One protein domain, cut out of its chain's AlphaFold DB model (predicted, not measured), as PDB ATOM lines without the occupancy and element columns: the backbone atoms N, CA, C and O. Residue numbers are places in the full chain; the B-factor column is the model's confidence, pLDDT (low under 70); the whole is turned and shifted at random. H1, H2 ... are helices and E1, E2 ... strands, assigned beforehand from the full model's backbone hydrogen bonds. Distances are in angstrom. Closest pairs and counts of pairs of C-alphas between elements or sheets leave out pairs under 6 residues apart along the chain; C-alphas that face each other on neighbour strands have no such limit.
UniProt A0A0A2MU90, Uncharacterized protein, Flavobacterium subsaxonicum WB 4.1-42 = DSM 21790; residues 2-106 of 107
ATOM      1  N   GLU A   2      59.215  -8.721 175.130       73.56
ATOM      2  CA  GLU A   2      58.056  -8.083 175.796       73.56
ATOM      3  C   GLU A   2      56.694  -8.414 175.152       73.56
ATOM      4  O   GLU A   2      55.737  -8.700 175.855       73.56
ATOM      5  N   ALA A   3      56.605  -8.471 173.818       77.38
ATOM      6  CA  ALA A   3      55.320  -8.652 173.131       77.38
ATOM      7  C   ALA A   3      54.609  -9.988 173.436       77.38
ATOM      8  O   ALA A   3      53.401  -9.990 173.643       77.38
ATOM      9  N   ILE A   4      55.332 -11.117 173.483       83.75
ATOM     10  CA  ILE A   4      54.716 -12.437 173.721       83.75
ATOM     11  C   ILE A   4      54.350 -12.645 175.197       83.75
ATOM     12  O   ILE A   4      53.321 -13.247 175.496       83.75
ATOM     13  N   GLU A   5      55.139 -12.086 176.120       86.56
ATOM     14  CA  GLU A   5      54.787 -12.069 177.544       86.56
ATOM     15  C   GLU A   5      53.573 -11.165 177.788       86.56
ATOM     16  O   GLU A   5      52.678 -11.561 178.521       86.56
ATOM     17  N   ASN A   6      53.457 -10.029 177.087       86.75
ATOM     18  CA  ASN A   6      52.251  -9.196 177.150       86.75
ATOM     19  C   ASN A   6      51.003  -9.964 176.690       86.75
ATOM     20  O   ASN A   6      49.949  -9.835 177.305       86.75
ATOM     21  N   ILE A   7      51.108 -10.778 175.630       87.75
ATOM     22  CA  ILE A   7      49.997 -11.631 175.178       87.75
ATOM     23  C   ILE A   7      49.604 -12.612 176.288       87.75
ATOM     24  O   ILE A   7      48.426 -12.710 176.636       87.75
ATOM     25  N   LYS A   8      50.584 -13.295 176.887       90.62
ATOM     26  CA  LYS A   8      50.341 -14.200 178.014       90.62
ATOM     27  C   LYS A   8      49.693 -13.489 179.197       90.62
ATOM     28  O   LYS A   8      48.744 -14.031 179.760       90.62
ATOM     29  N   ASP A   9      50.167 -12.306 179.568       90.56
ATOM     30  CA  ASP A   9      49.623 -11.536 180.688       90.56
ATOM     31  C   ASP A   9      48.165 -11.140 180.424       90.56
ATOM     32  O   ASP A   9      47.309 -11.328 181.290       90.56
ATOM     33  N   VAL A  10      47.852 -10.688 179.204       90.62
ATOM     34  CA  VAL A  10      46.480 -10.361 178.784       90.62
ATOM     35  C   VAL A  10      45.567 -11.584 178.886       90.62
ATOM     36  O   VAL A  10      44.531 -11.517 179.546       90.62
ATOM     37  N   PHE A  11      45.944 -12.724 178.303       90.94
ATOM     38  CA  PHE A  11      45.107 -13.928 178.373       90.94
ATOM     39  C   PHE A  11      45.048 -14.540 179.781       90.94
ATOM     40  O   PHE A  11      44.037 -15.137 180.139       90.94
ATOM     41  N   SER A  12      46.071 -14.331 180.614       89.81
ATOM     42  CA  SER A  12      46.057 -14.739 182.027       89.81
ATOM     43  C   SER A  12      45.085 -13.903 182.863       89.81
ATOM     44  O   SER A  12      44.477 -14.424 183.798       89.81
ATOM     45  N   ILE A  13      44.873 -12.626 182.528       91.00
ATOM     46  CA  ILE A  13      43.818 -11.806 183.153       91.00
ATOM     47  C   ILE A  13      42.432 -12.395 182.848       91.00
ATOM     48  O   ILE A  13      41.558 -12.380 183.713       91.00
ATOM     49  N   PHE A  14      42.251 -12.967 181.658       92.44
ATOM     50  CA  PHE A  14      40.986 -13.536 181.195       92.44
ATOM     51  C   PHE A  14      40.805 -15.036 181.491       92.44
ATOM     52  O   PHE A  14      39.948 -15.651 180.873       92.44
ATOM     53  N   HIS A  15      41.550 -15.629 182.431       86.81
ATOM     54  CA  HIS A  15      41.499 -17.069 182.770       86.81
ATOM     55  C   HIS A  15      40.142 -17.614 183.267       86.81
ATOM     56  O   HIS A  15      40.003 -18.819 183.432       86.81
ATOM     57  N   ASP A  16      39.172 -16.738 183.539       84.56
ATOM     58  CA  ASP A  16      37.782 -17.086 183.880       84.56
ATOM     59  C   ASP A  16      36.784 -16.563 182.818       84.56
ATOM     60  O   ASP A  16      35.563 -16.577 183.010       84.56
ATOM     61  N   GLY A  17      37.300 -16.016 181.717       90.88
ATOM     62  CA  GLY A  17      36.534 -15.472 180.602       90.88
ATOM     63  C   GLY A  17      36.374 -16.469 179.457       90.88
ATOM     64  O   GLY A  17      36.997 -17.529 179.426       90.88
ATOM     65  N   GLY A  18      35.538 -16.115 178.485       92.62
ATOM     66  CA  GLY A  18      35.346 -16.905 177.270       92.62
ATOM     67  C   GLY A  18      35.484 -16.080 176.001       92.62
ATOM     68  O   GLY A  18      35.239 -14.877 176.013       92.62
ATOM     69  N   ILE A  19      35.874 -16.722 174.902       93.12
ATOM     70  CA  ILE A  19      35.843 -16.113 173.569       93.12
ATOM     71  C   ILE A  19      34.416 -16.275 173.037       93.12
ATOM     72  O   ILE A  19      34.008 -17.376 172.679       93.12
ATOM     73  N   GLU A  20      33.656 -15.181 173.019       92.62
ATOM     74  CA  GLU A  20      32.236 -15.152 172.624       92.62
ATOM     75  C   GLU A  20      32.038 -14.819 171.139       92.62
ATOM     76  O   GLU A  20      30.957 -15.008 170.583       92.62
ATOM     77  N   GLY A  21      33.074 -14.299 170.485       93.12
ATOM     78  CA  GLY A  21      33.018 -13.937 169.079       93.12
ATOM     79  C   GLY A  21      34.386 -13.595 168.518       93.12
ATOM     80  O   GLY A  21      35.340 -13.349 169.260       93.12
ATOM     81  N   TRP A  22      34.462 -13.575 167.194       95.06
ATOM     82  CA  TRP A  22      35.648 -13.162 166.462       95.06
ATOM     83  C   TRP A  22      35.252 -12.447 165.170       95.06
ATOM     84  O   TRP A  22      34.222 -12.757 164.567       95.06
ATOM     85  N   GLU A  23      36.085 -11.505 164.742       95.44
ATOM     86  CA  GLU A  23      35.960 -10.790 163.472       95.44
ATOM     87  C   GLU A  23      37.354 -10.568 162.863       95.44
ATOM     88  O   GLU A  23      38.359 -10.570 163.574       95.44
ATOM     89  N   GLY A  24      37.417 -10.352 161.547       93.19
ATOM     90  CA  GLY A  24      38.657 -10.003 160.847       93.19
ATOM     91  C   GLY A  24      39.364 -11.173 160.156       93.19
ATOM     92  O   GLY A  24      38.714 -12.103 159.673       93.19
ATOM     93  N   ASP A  25      40.690 -11.075 160.034       88.81
ATOM     94  CA  ASP A  25      41.555 -11.993 159.281       88.81
ATOM     95  C   ASP A  25      42.919 -12.228 159.971       88.81
ATOM     96  O   ASP A  25      43.118 -11.898 161.138       88.81
ATOM     97  N   ASP A  26      43.868 -12.840 159.259       84.50
ATOM     98  CA  ASP A  26      45.225 -13.131 159.740       84.50
ATOM     99  C   ASP A  26      46.064 -11.870 160.026       84.50
ATOM    100  O   ASP A  26      47.008 -11.899 160.821       84.50
ATOM    101  N   LYS A  27      45.720 -10.728 159.423       90.06
ATOM    102  CA  LYS A  27      46.407  -9.454 159.670       90.06
ATOM    103  C   LYS A  27      45.859  -8.751 160.896       90.06
ATOM    104  O   LYS A  27      46.647  -8.131 161.616       90.06
ATOM    105  N   LEU A  28      44.549  -8.825 161.103       93.75
ATOM    106  CA  LEU A  28      43.857  -8.249 162.248       93.75
ATOM    107  C   LEU A  28      42.711  -9.172 162.665       93.75
ATOM    108  O   LEU A  28      41.655  -9.175 162.033       93.75
ATOM    109  N   LEU A  29      42.927  -9.910 163.750       93.56
ATOM    110  CA  LEU A  29      41.931 -10.767 164.375       93.56
ATOM    111  C   LEU A  29      41.432 -10.094 165.652       93.56
ATOM    112  O   LEU A  29      42.190  -9.925 166.608       93.56
ATOM    113  N   THR A  30      40.153  -9.741 165.682       96.19
ATOM    114  CA  THR A  30      39.505  -9.174 166.865       96.19
ATOM    115  C   THR A  30      38.722 -10.267 167.574       96.19
ATOM    116  O   THR A  30      37.847 -10.886 166.974       96.19
ATOM    117  N   LEU A  31      39.023 -10.502 168.849       94.62
ATOM    118  CA  LEU A  31      38.313 -11.443 169.711       94.62
ATOM    119  C   LEU A  31      37.435 -10.678 170.700       94.62
ATOM    120  O   LEU A  31      37.912  -9.787 171.408       94.62
ATOM    121  N   THR A  32      36.169 -11.068 170.787       95.88
ATOM    122  CA  THR A  32      35.249 -10.604 171.827       95.88
ATOM    123  C   THR A  32      35.382 -11.528 173.027       95.88
ATOM    124  O   THR A  32      35.058 -12.713 172.940       95.88
ATOM    125  N   ILE A  33      35.871 -10.994 174.145       95.00
ATOM    126  CA  ILE A  33      36.084 -11.749 175.379       95.00
ATOM    127  C   ILE A  33      34.972 -11.433 176.380       95.00
ATOM    128  O   ILE A  33      34.891 -10.329 176.927       95.00
ATOM    129  N   GLY A  34      34.140 -12.429 176.656       93.75
ATOM    130  CA  GLY A  34      33.156 -12.410 177.725       93.75
ATOM    131  C   GLY A  34      33.828 -12.544 179.082       93.75
ATOM    132  O   GLY A  34      34.299 -13.618 179.450       93.75
ATOM    133  N   CYS A  35      33.877 -11.455 179.846       92.25
ATOM    134  CA  CYS A  35      34.320 -11.464 181.241       92.25
ATOM    135  C   CYS A  35      33.603 -10.354 182.022       92.25
ATOM    136  O   CYS A  35      34.204  -9.363 182.445       92.25
ATOM    137  N   THR A  36      32.285 -10.502 182.175       89.00
ATOM    138  CA  THR A  36      31.387  -9.452 182.686       89.00
ATOM    139  C   THR A  36      31.835  -8.882 184.027       89.00
ATOM    140  O   THR A  36      31.907  -7.671 184.182       89.00
ATOM    141  N   TYR A  37      32.239  -9.731 184.976       90.75
ATOM    142  CA  TYR A  37      32.706  -9.276 186.288       90.75
ATOM    143  C   TYR A  37      33.918  -8.328 186.206       90.75
ATOM    144  O   TYR A  37      33.993  -7.359 186.964       90.75
ATOM    145  N   LEU A  38      34.876  -8.588 185.304       91.75
ATOM    146  CA  LEU A  38      36.020  -7.692 185.107       91.75
ATOM    147  C   LEU A  38      35.609  -6.433 184.339       91.75
ATOM    148  O   LEU A  38      36.093  -5.348 184.657       91.75
ATOM    149  N   ALA A  39      34.707  -6.558 183.365       92.69
ATOM    150  CA  ALA A  39      34.223  -5.431 182.574       92.69
ATOM    151  C   ALA A  39      33.455  -4.421 183.449       92.69
ATOM    152  O   ALA A  39      33.780  -3.230 183.455       92.69
ATOM    153  N   GLU A  40      32.535  -4.908 184.285       94.00
ATOM    154  CA  GLU A  40      31.734  -4.103 185.215       94.00
ATOM    155  C   GLU A  40      32.589  -3.364 186.255       94.00
ATOM    156  O   GLU A  40      32.235  -2.266 186.693       94.00
ATOM    157  N   ARG A  41      33.746  -3.933 186.631       93.38
ATOM    158  CA  ARG A  41      34.717  -3.282 187.529       93.38
ATOM    159  C   ARG A  41      35.359  -2.038 186.923       93.38
ATOM    160  O   ARG A  41      35.763  -1.155 187.677       93.38
ATOM    161  N   ILE A  42      35.471  -1.973 185.598       93.50
ATOM    162  CA  ILE A  42      35.968  -0.794 184.880       93.50
ATOM    163  C   ILE A  42      34.823   0.196 184.677       93.50
ATOM    164  O   ILE A  42      34.967   1.387 184.956       93.50
ATOM    165  N   ASN A  43      33.680  -0.297 184.200       94.56
ATOM    166  CA  ASN A  43      32.463   0.481 184.035       94.56
ATOM    167  C   ASN A  43      31.241  -0.450 184.131       94.56
ATOM    168  O   ASN A  43      31.167  -1.391 183.346       94.56
ATOM    169  N   PRO A  44      30.242  -0.165 184.990       93.81
ATOM    170  CA  PRO A  44      29.045  -1.003 185.149       93.81
ATOM    171  C   PRO A  44      28.200  -1.216 183.884       93.81
ATOM    172  O   PRO A  44      27.276  -2.020 183.901       93.81
ATOM    173  N   GLN A  45      28.439  -0.453 182.815       95.38
ATOM    174  CA  GLN A  45      27.754  -0.615 181.529       95.38
ATOM    175  C   GLN A  45      28.502  -1.536 180.553       95.38
ATOM    176  O   GLN A  45      27.992  -1.804 179.465       95.38
ATOM    177  N   PHE A  46      29.718  -1.970 180.888       94.88
ATOM    178  CA  PHE A  46      30.520  -2.845 180.040       94.88
ATOM    179  C   PHE A  46      30.282  -4.310 180.386       94.88
ATOM    180  O   PHE A  46      30.278  -4.685 181.553       94.88
ATOM    181  N   ASN A  47      30.171  -5.137 179.345       92.06
ATOM    182  CA  ASN A  47      29.891  -6.568 179.485       92.06
ATOM    183  C   ASN A  47      31.004  -7.463 178.920       92.06
ATOM    184  O   ASN A  47      31.075  -8.636 179.278       92.06
ATOM    185  N   VAL A  48      31.859  -6.916 178.048       95.31
ATOM    186  CA  VAL A  48      32.874  -7.651 177.279       95.31
ATOM    187  C   VAL A  48      34.147  -6.822 177.124       95.31
ATOM    188  O   VAL A  48      34.130  -5.598 177.288       95.31
ATOM    189  N   PHE A  49      35.232  -7.494 176.757       95.50
ATOM    190  CA  PHE A  49      36.475  -6.893 176.285       95.50
ATOM    191  C   PHE A  49      36.684  -7.212 174.808       95.50
ATOM    192  O   PHE A  49      36.172  -8.209 174.304       95.50
ATOM    193  N   TYR A  50      37.482  -6.389 174.138       95.25
ATOM    194  CA  TYR A  50      37.946  -6.657 172.783       95.25
ATOM    195  C   TYR A  50      39.461  -6.813 172.817       95.25
ATOM    196  O   TYR A  50      40.162  -5.953 173.357       95.25
ATOM    197  N   VAL A  51      39.954  -7.920 172.268       93.25
ATOM    198  CA  VAL A  51      41.384  -8.194 172.110       93.25
ATOM    199  C   VAL A  51      41.699  -8.189 170.627       93.25
ATOM    200  O   VAL A  51      41.137  -8.976 169.874       93.25
ATOM    201  N   GLU A  52      42.605  -7.314 170.211       93.94
ATOM    202  CA  GLU A  52      43.069  -7.236 168.829       93.94
ATOM    203  C   GLU A  52      44.434  -7.916 168.712       93.94
ATOM    204  O   GLU A  52      45.404  -7.524 169.363       93.94
ATOM    205  N   LEU A  53      44.503  -8.949 167.876       90.19
ATOM    206  CA  LEU A  53      45.727  -9.660 167.533       90.19
ATOM    207  C   LEU A  53      46.144  -9.252 166.120       90.19
ATOM    208  O   LEU A  53      45.418  -9.478 165.154       90.19
ATOM    209  N   THR A  54      47.322  -8.645 165.997       91.12
ATOM    210  CA  THR A  54      47.842  -8.161 164.713       91.12
ATOM    211  C   THR A  54      48.996  -9.016 164.217       91.12
ATOM    212  O   THR A  54      49.909  -9.308 164.991       91.12
ATOM    213  N   GLY A  55      49.009  -9.329 162.920       88.06
ATOM    214  CA  GLY A  55      50.092 -10.091 162.292       88.06
ATOM    215  C   GLY A  55      50.163 -11.537 162.781       88.06
ATOM    216  O   GLY A  55      51.239 -12.026 163.122       88.06
ATOM    217  N   VAL A  56      49.015 -12.212 162.849       88.44
ATOM    218  CA  VAL A  56      48.924 -13.607 163.283       88.44
ATOM    219  C   VAL A  56      49.426 -14.507 162.155       88.44
ATOM    220  O   VAL A  56      48.707 -14.803 161.208       88.44
ATOM    221  N   GLU A  57      50.673 -14.970 162.257       89.31
ATOM    222  CA  GLU A  57      51.250 -15.874 161.248       89.31
ATOM    223  C   GLU A  57      50.625 -17.274 161.286       89.31
ATOM    224  O   GLU A  57      50.584 -17.977 160.275       89.31
ATOM    225  N   LYS A  58      50.170 -17.702 162.469       89.19
ATOM    226  CA  LYS A  58      49.675 -19.055 162.698       89.19
ATOM    227  C   LYS A  58      48.626 -19.087 163.808       89.19
ATOM    228  O   LYS A  58      48.916 -18.713 164.941       89.19
ATOM    229  N   LEU A  59      47.434 -19.593 163.488       90.25
ATOM    230  CA  LEU A  59      46.341 -19.830 164.431       90.25
ATOM    231  C   LEU A  59      45.855 -21.275 164.293       90.25
ATOM    232  O   LEU A  59      45.437 -21.693 163.215       90.25
ATOM    233  N   GLU A  60      45.926 -22.042 165.379       90.69
ATOM    234  CA  GLU A  60      45.526 -23.450 165.399       90.69
ATOM    235  C   GLU A  60      44.833 -23.805 166.710       90.69
ATOM    236  O   GLU A  60      45.298 -23.424 167.784       90.69
ATOM    237  N   LEU A  61      43.773 -24.608 166.623       88.19
ATOM    238  CA  LEU A  61      43.193 -25.290 167.772       88.19
ATOM    239  C   LEU A  61      43.541 -26.772 167.722       88.19
ATOM    240  O   LEU A  61      43.239 -27.456 166.744       88.19
ATOM    241  N   HIS A  62      44.119 -27.263 168.815       86.12
ATOM    242  CA  HIS A  62      44.438 -28.670 169.026       86.12
ATOM    243  C   HIS A  62      43.437 -29.246 170.034       86.12
ATOM    244  O   HIS A  62      43.586 -29.008 171.234       86.12
ATOM    245  N   PRO A  63      42.386 -29.962 169.588       80.06
ATOM    246  CA  PRO A  63      41.439 -30.579 170.505       80.06
ATOM    247  C   PRO A  63      42.169 -31.598 171.378       80.06
ATOM    248  O   PRO A  63      42.930 -32.417 170.864       80.06
ATOM    249  N   TRP A  64      41.914 -31.591 172.689       71.25
ATOM    250  CA  TRP A  64      42.460 -32.627 173.562       71.25
ATOM    251  C   TRP A  64      41.828 -33.969 173.197       71.25
ATOM    252  O   TRP A  64      40.699 -34.273 173.591       71.25
ATOM    253  N   THR A  65      42.545 -34.795 172.443       60.16
ATOM    254  CA  THR A  65      42.094 -36.146 172.124       60.16
ATOM    255  C   THR A  65      42.703 -37.154 173.078       60.16
ATOM    256  O   THR A  65      43.860 -37.055 173.481       60.16
ATOM    257  N   LEU A  66      41.889 -38.128 173.495       49.44
ATOM    258  CA  LEU A  66      42.362 -39.279 174.258       49.44
ATOM    259  C   LEU A  66      43.560 -39.913 173.524       49.44
ATOM    260  O   LEU A  66      43.538 -39.962 172.292       49.44
ATOM    261  N   PRO A  67      44.546 -40.482 174.244       50.38
ATOM    262  CA  PRO A  67      45.786 -41.036 173.672       50.38
ATOM    263  C   PRO A  67      45.597 -42.192 172.666       50.38
ATOM    264  O   PRO A  67      46.564 -42.767 172.187       50.38
ATOM    265  N   VAL A  68      44.355 -42.558 172.341       47.59
ATOM    266  CA  VAL A  68      43.998 -43.602 171.373       47.59
ATOM    267  C   VAL A  68      43.811 -43.030 169.955       47.59
ATOM    268  O   VAL A  68      43.796 -43.793 168.993       47.59
ATOM    269  N   ILE A  69      43.693 -41.705 169.796       50.25
ATOM    270  CA  ILE A  69      43.478 -41.042 168.496       50.25
ATOM    271  C   ILE A  69      44.553 -39.967 168.299       50.25
ATOM    272  O   ILE A  69      44.302 -38.774 168.419       50.25
ATOM    273  N   ASP A  70      45.769 -40.412 168.000       56.88
ATOM    274  CA  ASP A  70      46.974 -39.581 167.823       56.88
ATOM    275  C   ASP A  70      47.012 -38.826 166.470       56.88
ATOM    276  O   ASP A  70      48.055 -38.384 166.010       56.88
ATOM    277  N   ASN A  71      45.867 -38.714 165.784       62.28
ATOM    278  CA  ASN A  71      45.755 -38.175 164.422       62.28
ATOM    279  C   ASN A  71      44.618 -37.156 164.266       62.28
ATOM    280  O   ASN A  71      44.142 -36.936 163.152       62.28
ATOM    281  N   THR A  72      44.129 -36.563 165.356       69.75
ATOM    282  CA  THR A  72      43.093 -35.529 165.229       69.75
ATOM    283  C   THR A  72      43.730 -34.276 164.635       69.75
ATOM    284  O   THR A  72      44.619 -33.707 165.268       69.75
ATOM    285  N   PRO A  73      43.343 -33.859 163.418       78.06
ATOM    286  CA  PRO A  73      43.958 -32.703 162.790       78.06
ATOM    287  C   PRO A  73      43.617 -31.443 163.586       78.06
ATOM    288  O   PRO A  73      42.492 -31.287 164.064       78.06
ATOM    289  N   ALA A  74      44.589 -30.539 163.694       85.81
ATOM    290  CA  ALA A  74      44.342 -29.211 164.226       85.81
ATOM    291  C   ALA A  74      43.311 -28.483 163.353       85.81
ATOM    292  O   ALA A  74      43.330 -28.600 162.122       85.81
ATOM    293  N   LEU A  75      42.426 -27.713 163.983       89.19
ATOM    294  CA  LEU A  75      41.577 -26.772 163.258       89.19
ATOM    295  C   LEU A  75      42.409 -25.523 162.972       89.19
ATOM    296  O   LEU A  75      43.017 -24.973 163.884       89.19
ATOM    297  N   THR A  76      42.449 -25.091 161.716       90.06
ATOM    298  CA  THR A  76      43.302 -23.977 161.251       90.06
ATOM    299  C   THR A  76      42.498 -22.778 160.758       90.06
ATOM    300  O   THR A  76      43.056 -21.714 160.506       90.06
ATOM    301  N   ARG A  77      41.182 -22.940 160.588       89.00
ATOM    302  CA  ARG A  77      40.288 -21.882 160.122       89.00
ATOM    303  C   ARG A  77      39.596 -21.243 161.327       89.00
ATOM    304  O   ARG A  77      39.013 -21.993 162.113       89.00
ATOM    305  N   PRO A  78      39.617 -19.909 161.481       88.94
ATOM    306  CA  PRO A  78      38.946 -19.233 162.591       88.94
ATOM    307  C   PRO A  78      37.478 -19.648 162.761       88.94
ATOM    308  O   PRO A  78      37.042 -19.911 163.880       88.94
ATOM    309  N   GLU A  79      36.734 -19.814 161.662       90.56
ATOM    310  CA  GLU A  79      35.335 -20.259 161.693       90.56
ATOM    311  C   GLU A  79      35.133 -21.661 162.280       90.56
ATOM    312  O   GLU A  79      34.064 -21.941 162.820       90.56
ATOM    313  N   ASP A  80      36.138 -22.532 162.182       89.88
ATOM    314  CA  ASP A  80      36.111 -23.875 162.756       89.88
ATOM    315  C   ASP A  80      36.618 -23.854 164.205       89.88
ATOM    316  O   ASP A  80      36.051 -24.532 165.063       89.88
ATOM    317  N   ILE A  81      37.652 -23.049 164.483       89.75
ATOM    318  CA  ILE A  81      38.243 -22.866 165.815       89.75
ATOM    319  C   ILE A  81      37.205 -22.292 166.781       89.75
ATOM    320  O   ILE A  81      36.929 -22.902 167.808       89.75
ATOM    321  N   PHE A  82      36.588 -21.162 166.437       89.62
ATOM    322  CA  PHE A  82      35.686 -20.407 167.313       89.62
ATOM    323  C   PHE A  82      34.211 -20.806 167.162       89.62
ATOM    324  O   PHE A  82      33.312 -20.048 167.521       89.62
ATOM    325  N   LYS A  83      33.933 -21.987 166.599       86.62
ATOM    326  CA  LYS A  83      32.561 -22.499 166.459       86.62
ATOM    327  C   LYS A  83      31.945 -22.929 167.793       86.62
ATOM    328  O   LYS A  83      30.723 -22.989 167.907       86.62
ATOM    329  N   GLY A  84      32.783 -23.332 168.745       81.00
ATOM    330  CA  GLY A  84      32.361 -23.785 170.068       81.00
ATOM    331  C   GLY A  84      32.476 -22.690 171.123       81.00
ATOM    332  O   GLY A  84      33.200 -21.717 170.934       81.00
ATOM    333  N   ASP A  85      31.809 -22.902 172.256       81.88
ATOM    334  CA  ASP A  85      31.963 -22.056 173.439       81.88
ATOM    335  C   ASP A  85      33.317 -22.339 174.099       81.88
ATOM    336  O   ASP A  85      33.523 -23.388 174.723       81.88
ATOM    337  N   ILE A  86      34.246 -21.400 173.925       89.12
ATOM    338  CA  ILE A  86      35.633 -21.502 174.370       89.12
ATOM    339  C   ILE A  86      35.818 -20.694 175.651       89.12
ATOM    340  O   ILE A  86      35.712 -19.471 175.632       89.12
ATOM    341  N   GLU A  87      36.158 -21.362 176.749       91.06
ATOM    342  CA  GLU A  87      36.654 -20.716 177.966       91.06
ATOM    343  C   GLU A  87      38.175 -20.659 177.946       91.06
ATOM    344  O   GLU A  87      38.831 -21.666 177.683       91.06
ATOM    345  N   ILE A  88      38.738 -19.497 178.255       91.44
ATOM    346  CA  ILE A  88      40.176 -19.325 178.453       91.44
ATOM    347  C   ILE A  88      40.501 -19.833 179.854       91.44
ATOM    348  O   ILE A  88      39.802 -19.481 180.790       91.44
ATOM    349  N   THR A  89      41.558 -20.632 180.009       89.81
ATOM    350  CA  THR A  89      41.976 -21.162 181.324       89.81
ATOM    351  C   THR A  89      43.383 -20.725 181.707       89.81
ATOM    352  O   THR A  89      43.646 -20.379 182.855       89.81
ATOM    353  N   SER A  90      44.308 -20.716 180.753       88.62
ATOM    354  CA  SER A  90      45.665 -20.223 180.963       88.62
ATOM    355  C   SER A  90      46.329 -19.891 179.633       88.62
ATOM    356  O   SER A  90      45.851 -20.267 178.561       88.62
ATOM    357  N   CYS A  91      47.450 -19.179 179.704       90.12
ATOM    358  CA  CYS A  91      48.312 -18.956 178.560       90.12
ATOM    359  C   CYS A  91      49.766 -19.235 178.940       90.12
ATOM    360  O   CYS A  91      50.239 -18.795 179.988       90.12
ATOM    361  N   GLU A  92      50.480 -19.964 178.087       89.25
ATOM    362  CA  GLU A  92      51.896 -20.269 178.279       89.25
ATOM    363  C   GLU A  92      52.710 -19.860 177.059       89.25
ATOM    364  O   GLU A  92      52.352 -20.149 175.917       89.25
ATOM    365  N   VAL A  93      53.840 -19.197 177.305       89.25
ATOM    366  CA  VAL A  93      54.820 -18.877 176.267       89.25
ATOM    367  C   VAL A  93      55.661 -20.119 176.007       89.25
ATOM    368  O   VAL A  93      56.281 -20.665 176.919       89.25
ATOM    369  N   VAL A  94      55.685 -20.563 174.754       87.88
ATOM    370  CA  VAL A  94      56.446 -21.746 174.325       87.88
ATOM    371  C   VAL A  94      57.854 -21.340 173.908       87.88
ATOM    372  O   VAL A  94      58.834 -22.024 174.196       87.88
ATOM    373  N   ASN A  95      57.943 -20.230 173.179       84.69
ATOM    374  CA  ASN A  95      59.176 -19.657 172.662       84.69
ATOM    375  C   ASN A  95      58.967 -18.155 172.398       84.69
ATOM    376  O   ASN A  95      57.895 -17.609 172.649       84.69
ATOM    377  N   GLU A  96      59.981 -17.482 171.859       81.81
ATOM    378  CA  GLU A  96      59.962 -16.029 171.650       81.81
ATOM    379  C   GLU A  96      58.870 -15.520 170.687       81.81
ATOM    380  O   GLU A  96      58.624 -14.313 170.650       81.81
ATOM    381  N   VAL A  97      58.230 -16.412 169.920       82.19
ATOM    382  CA  VAL A  97      57.265 -16.086 168.856       82.19
ATOM    383  C   VAL A  97      55.935 -16.838 168.976       82.19
ATOM    384  O   VAL A  97      55.098 -16.747 168.082       82.19
ATOM    385  N   SER A  98      55.713 -17.626 170.031       82.88
ATOM    386  CA  SER A  98      54.514 -18.467 170.144       82.88
ATOM    387  C   SER A  98      54.037 -18.624 171.582       82.88
ATOM    388  O   SER A  98      54.826 -18.896 172.491       82.88
ATOM    389  N   CYS A  99      52.722 -18.537 171.761       85.25
ATOM    390  CA  CYS A  99      52.027 -18.834 173.005       85.25
ATOM    391  C   CYS A  99      50.906 -19.849 172.763       85.25
ATOM    392  O   CYS A  99      50.253 -19.827 171.718       85.25
ATOM    393  N   TYR A 100      50.657 -20.711 173.744       87.75
ATOM    394  CA  TYR A 100      49.475 -21.561 173.777       87.75
ATOM    395  C   TYR A 100      48.451 -20.975 174.727       87.75
ATOM    396  O   TYR A 100      48.778 -20.624 175.857       87.75
ATOM    397  N   ILE A 101      47.214 -20.870 174.253       85.56
ATOM    398  CA  ILE A 101      46.061 -20.529 175.077       85.56
ATOM    399  C   ILE A 101      45.357 -21.847 175.359       85.56
ATOM    400  O   ILE A 101      44.853 -22.503 174.445       85.56
ATOM    401  N   PHE A 102      45.372 -22.261 176.618       84.69
ATOM    402  CA  PHE A 102      44.659 -23.447 177.052       84.69
ATOM    403  C   PHE A 102      43.205 -23.090 177.268       84.69
ATOM    404  O   PHE A 102      42.881 -22.085 177.914       84.69
ATOM    405  N   ILE A 103      42.335 -23.938 176.741       84.88
ATOM    406  CA  ILE A 103      40.908 -23.687 176.742       84.88
ATOM    407  C   ILE A 103      40.104 -24.899 177.198       84.88
ATOM    408  O   ILE A 103      40.516 -26.044 176.988       84.88
ATOM    409  N   SER A 104      38.934 -24.647 177.778       84.56
ATOM    410  CA  SER A 104      37.901 -25.656 178.017       84.56
ATOM    411  C   SER A 104      36.680 -25.396 177.144       84.56
ATOM    412  O   SER A 104      36.324 -24.256 176.860       84.56
ATOM    413  N   ALA A 105      36.024 -26.473 176.716       76.25
ATOM    414  CA  ALA A 105      34.698 -26.374 176.123       76.25
ATOM    415  C   ALA A 105      33.662 -26.280 177.250       76.25
ATOM    416  O   ALA A 105      33.618 -27.172 178.111       76.25
ATOM    417  N   ARG A 106      32.814 -25.242 177.242       62.97
ATOM    418  CA  ARG A 106      31.621 -25.229 178.104       62.97
ATOM    419  C   ARG A 106      30.679 -26.359 177.681       62.97
ATOM    420  O   ARG A 106      30.506 -26.622 176.494       62.97
TER     421      ARG A 106
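What this domain is: This is residues 2 to 106 of the 107 residues of an uncharacterized protein of Flavobacterium subsaxonicum WB 4.1-42 = DSM 21790 (UniProt A0A0A2MU90). A five-stranded sheet, strongly twisted and curled like part of a barrel, opens as a V: E3, E2 and E1 make one wing and the hairpin E4 and E5 the other, joined by a short pairing of E1 with the start of E4. H1 packs on the E4 and E5 wing, inside the V; H2 lies near one end of the long axis, and a loop whose residues 65 to 71 stick out reaches the other. The 105 printed residues have three named helices and five named strands, in the order H1 E1 E2 H2 E3 H3 E4 E5; the sheet order is E3 E2 E1 E4 E5, all antiparallel, and the class is mixed, helices and strands. The whole is compact, with a radius of gyration of the C-alphas of 14.3 A, yet only just elongated, spanning 47 by 31 by 24 A.

How they stand to each other: Start with the inner strand E1, residues 18 to 24, and its hairpin partner E2, residues 28 to 34; look for N 20 and O 32, 2.8 A apart and within hydrogen-bond range. Beside E2 is the edge strand E3, residues 48 to 54, with N 31 and O 51 at 2.8 A. On the other side of E1 is E4, residues 86 to 95, with N 19 and O 86 at 2.8 A; E4 bends by 71 degrees at residue 89. E4 forms a hairpin with the edge strand E5, residues 98 to 105, where N 100 and O 92 are 2.8 A apart. E3 and E5 are apart. H1, residues 2 to 13, is on the sheet at a height of 6.8 A, over E5, and runs along the strands at 2 degrees to E5 on the local plane. Its closest C-alphas to E4 are those of Lys 8 and Cys 91, at 5.2 A. H2, residues 36 to 42, only grazes the sheet, as does H3, residues 78 to 81. In H1 every O i to N i+4 pair is within hydrogen-bond range, in H2 2 of 3 are, and H3 is too short for such a pair.

Where its parts are: Find C-alpha 2 at (58.056, -8.083, 175.796); from there H1 runs 16.5 A to residue 13. E1 measures 18.1 A, E2 19.3 A and E3 19.6 A. E4 begins at C-alpha 86, (35.633, -21.502, 174.370), and measures 23.7 A; E5 covers 22.2 A and ends at C-alpha 105, (34.698, -26.374, 176.123). H2 and H3 measure 10.0 A and 4.9 A.

The domain as a whole: The C-alphas farthest apart are those of Asn 43 and Val 68, at 47.3 A. The printed part has no cut. The link from E3 to H3, 23 residues, is long; the other links are tight. Look for pLDDT under 70 at residues 65 to 72 and residue 106; the mean of the printed part is 86.3.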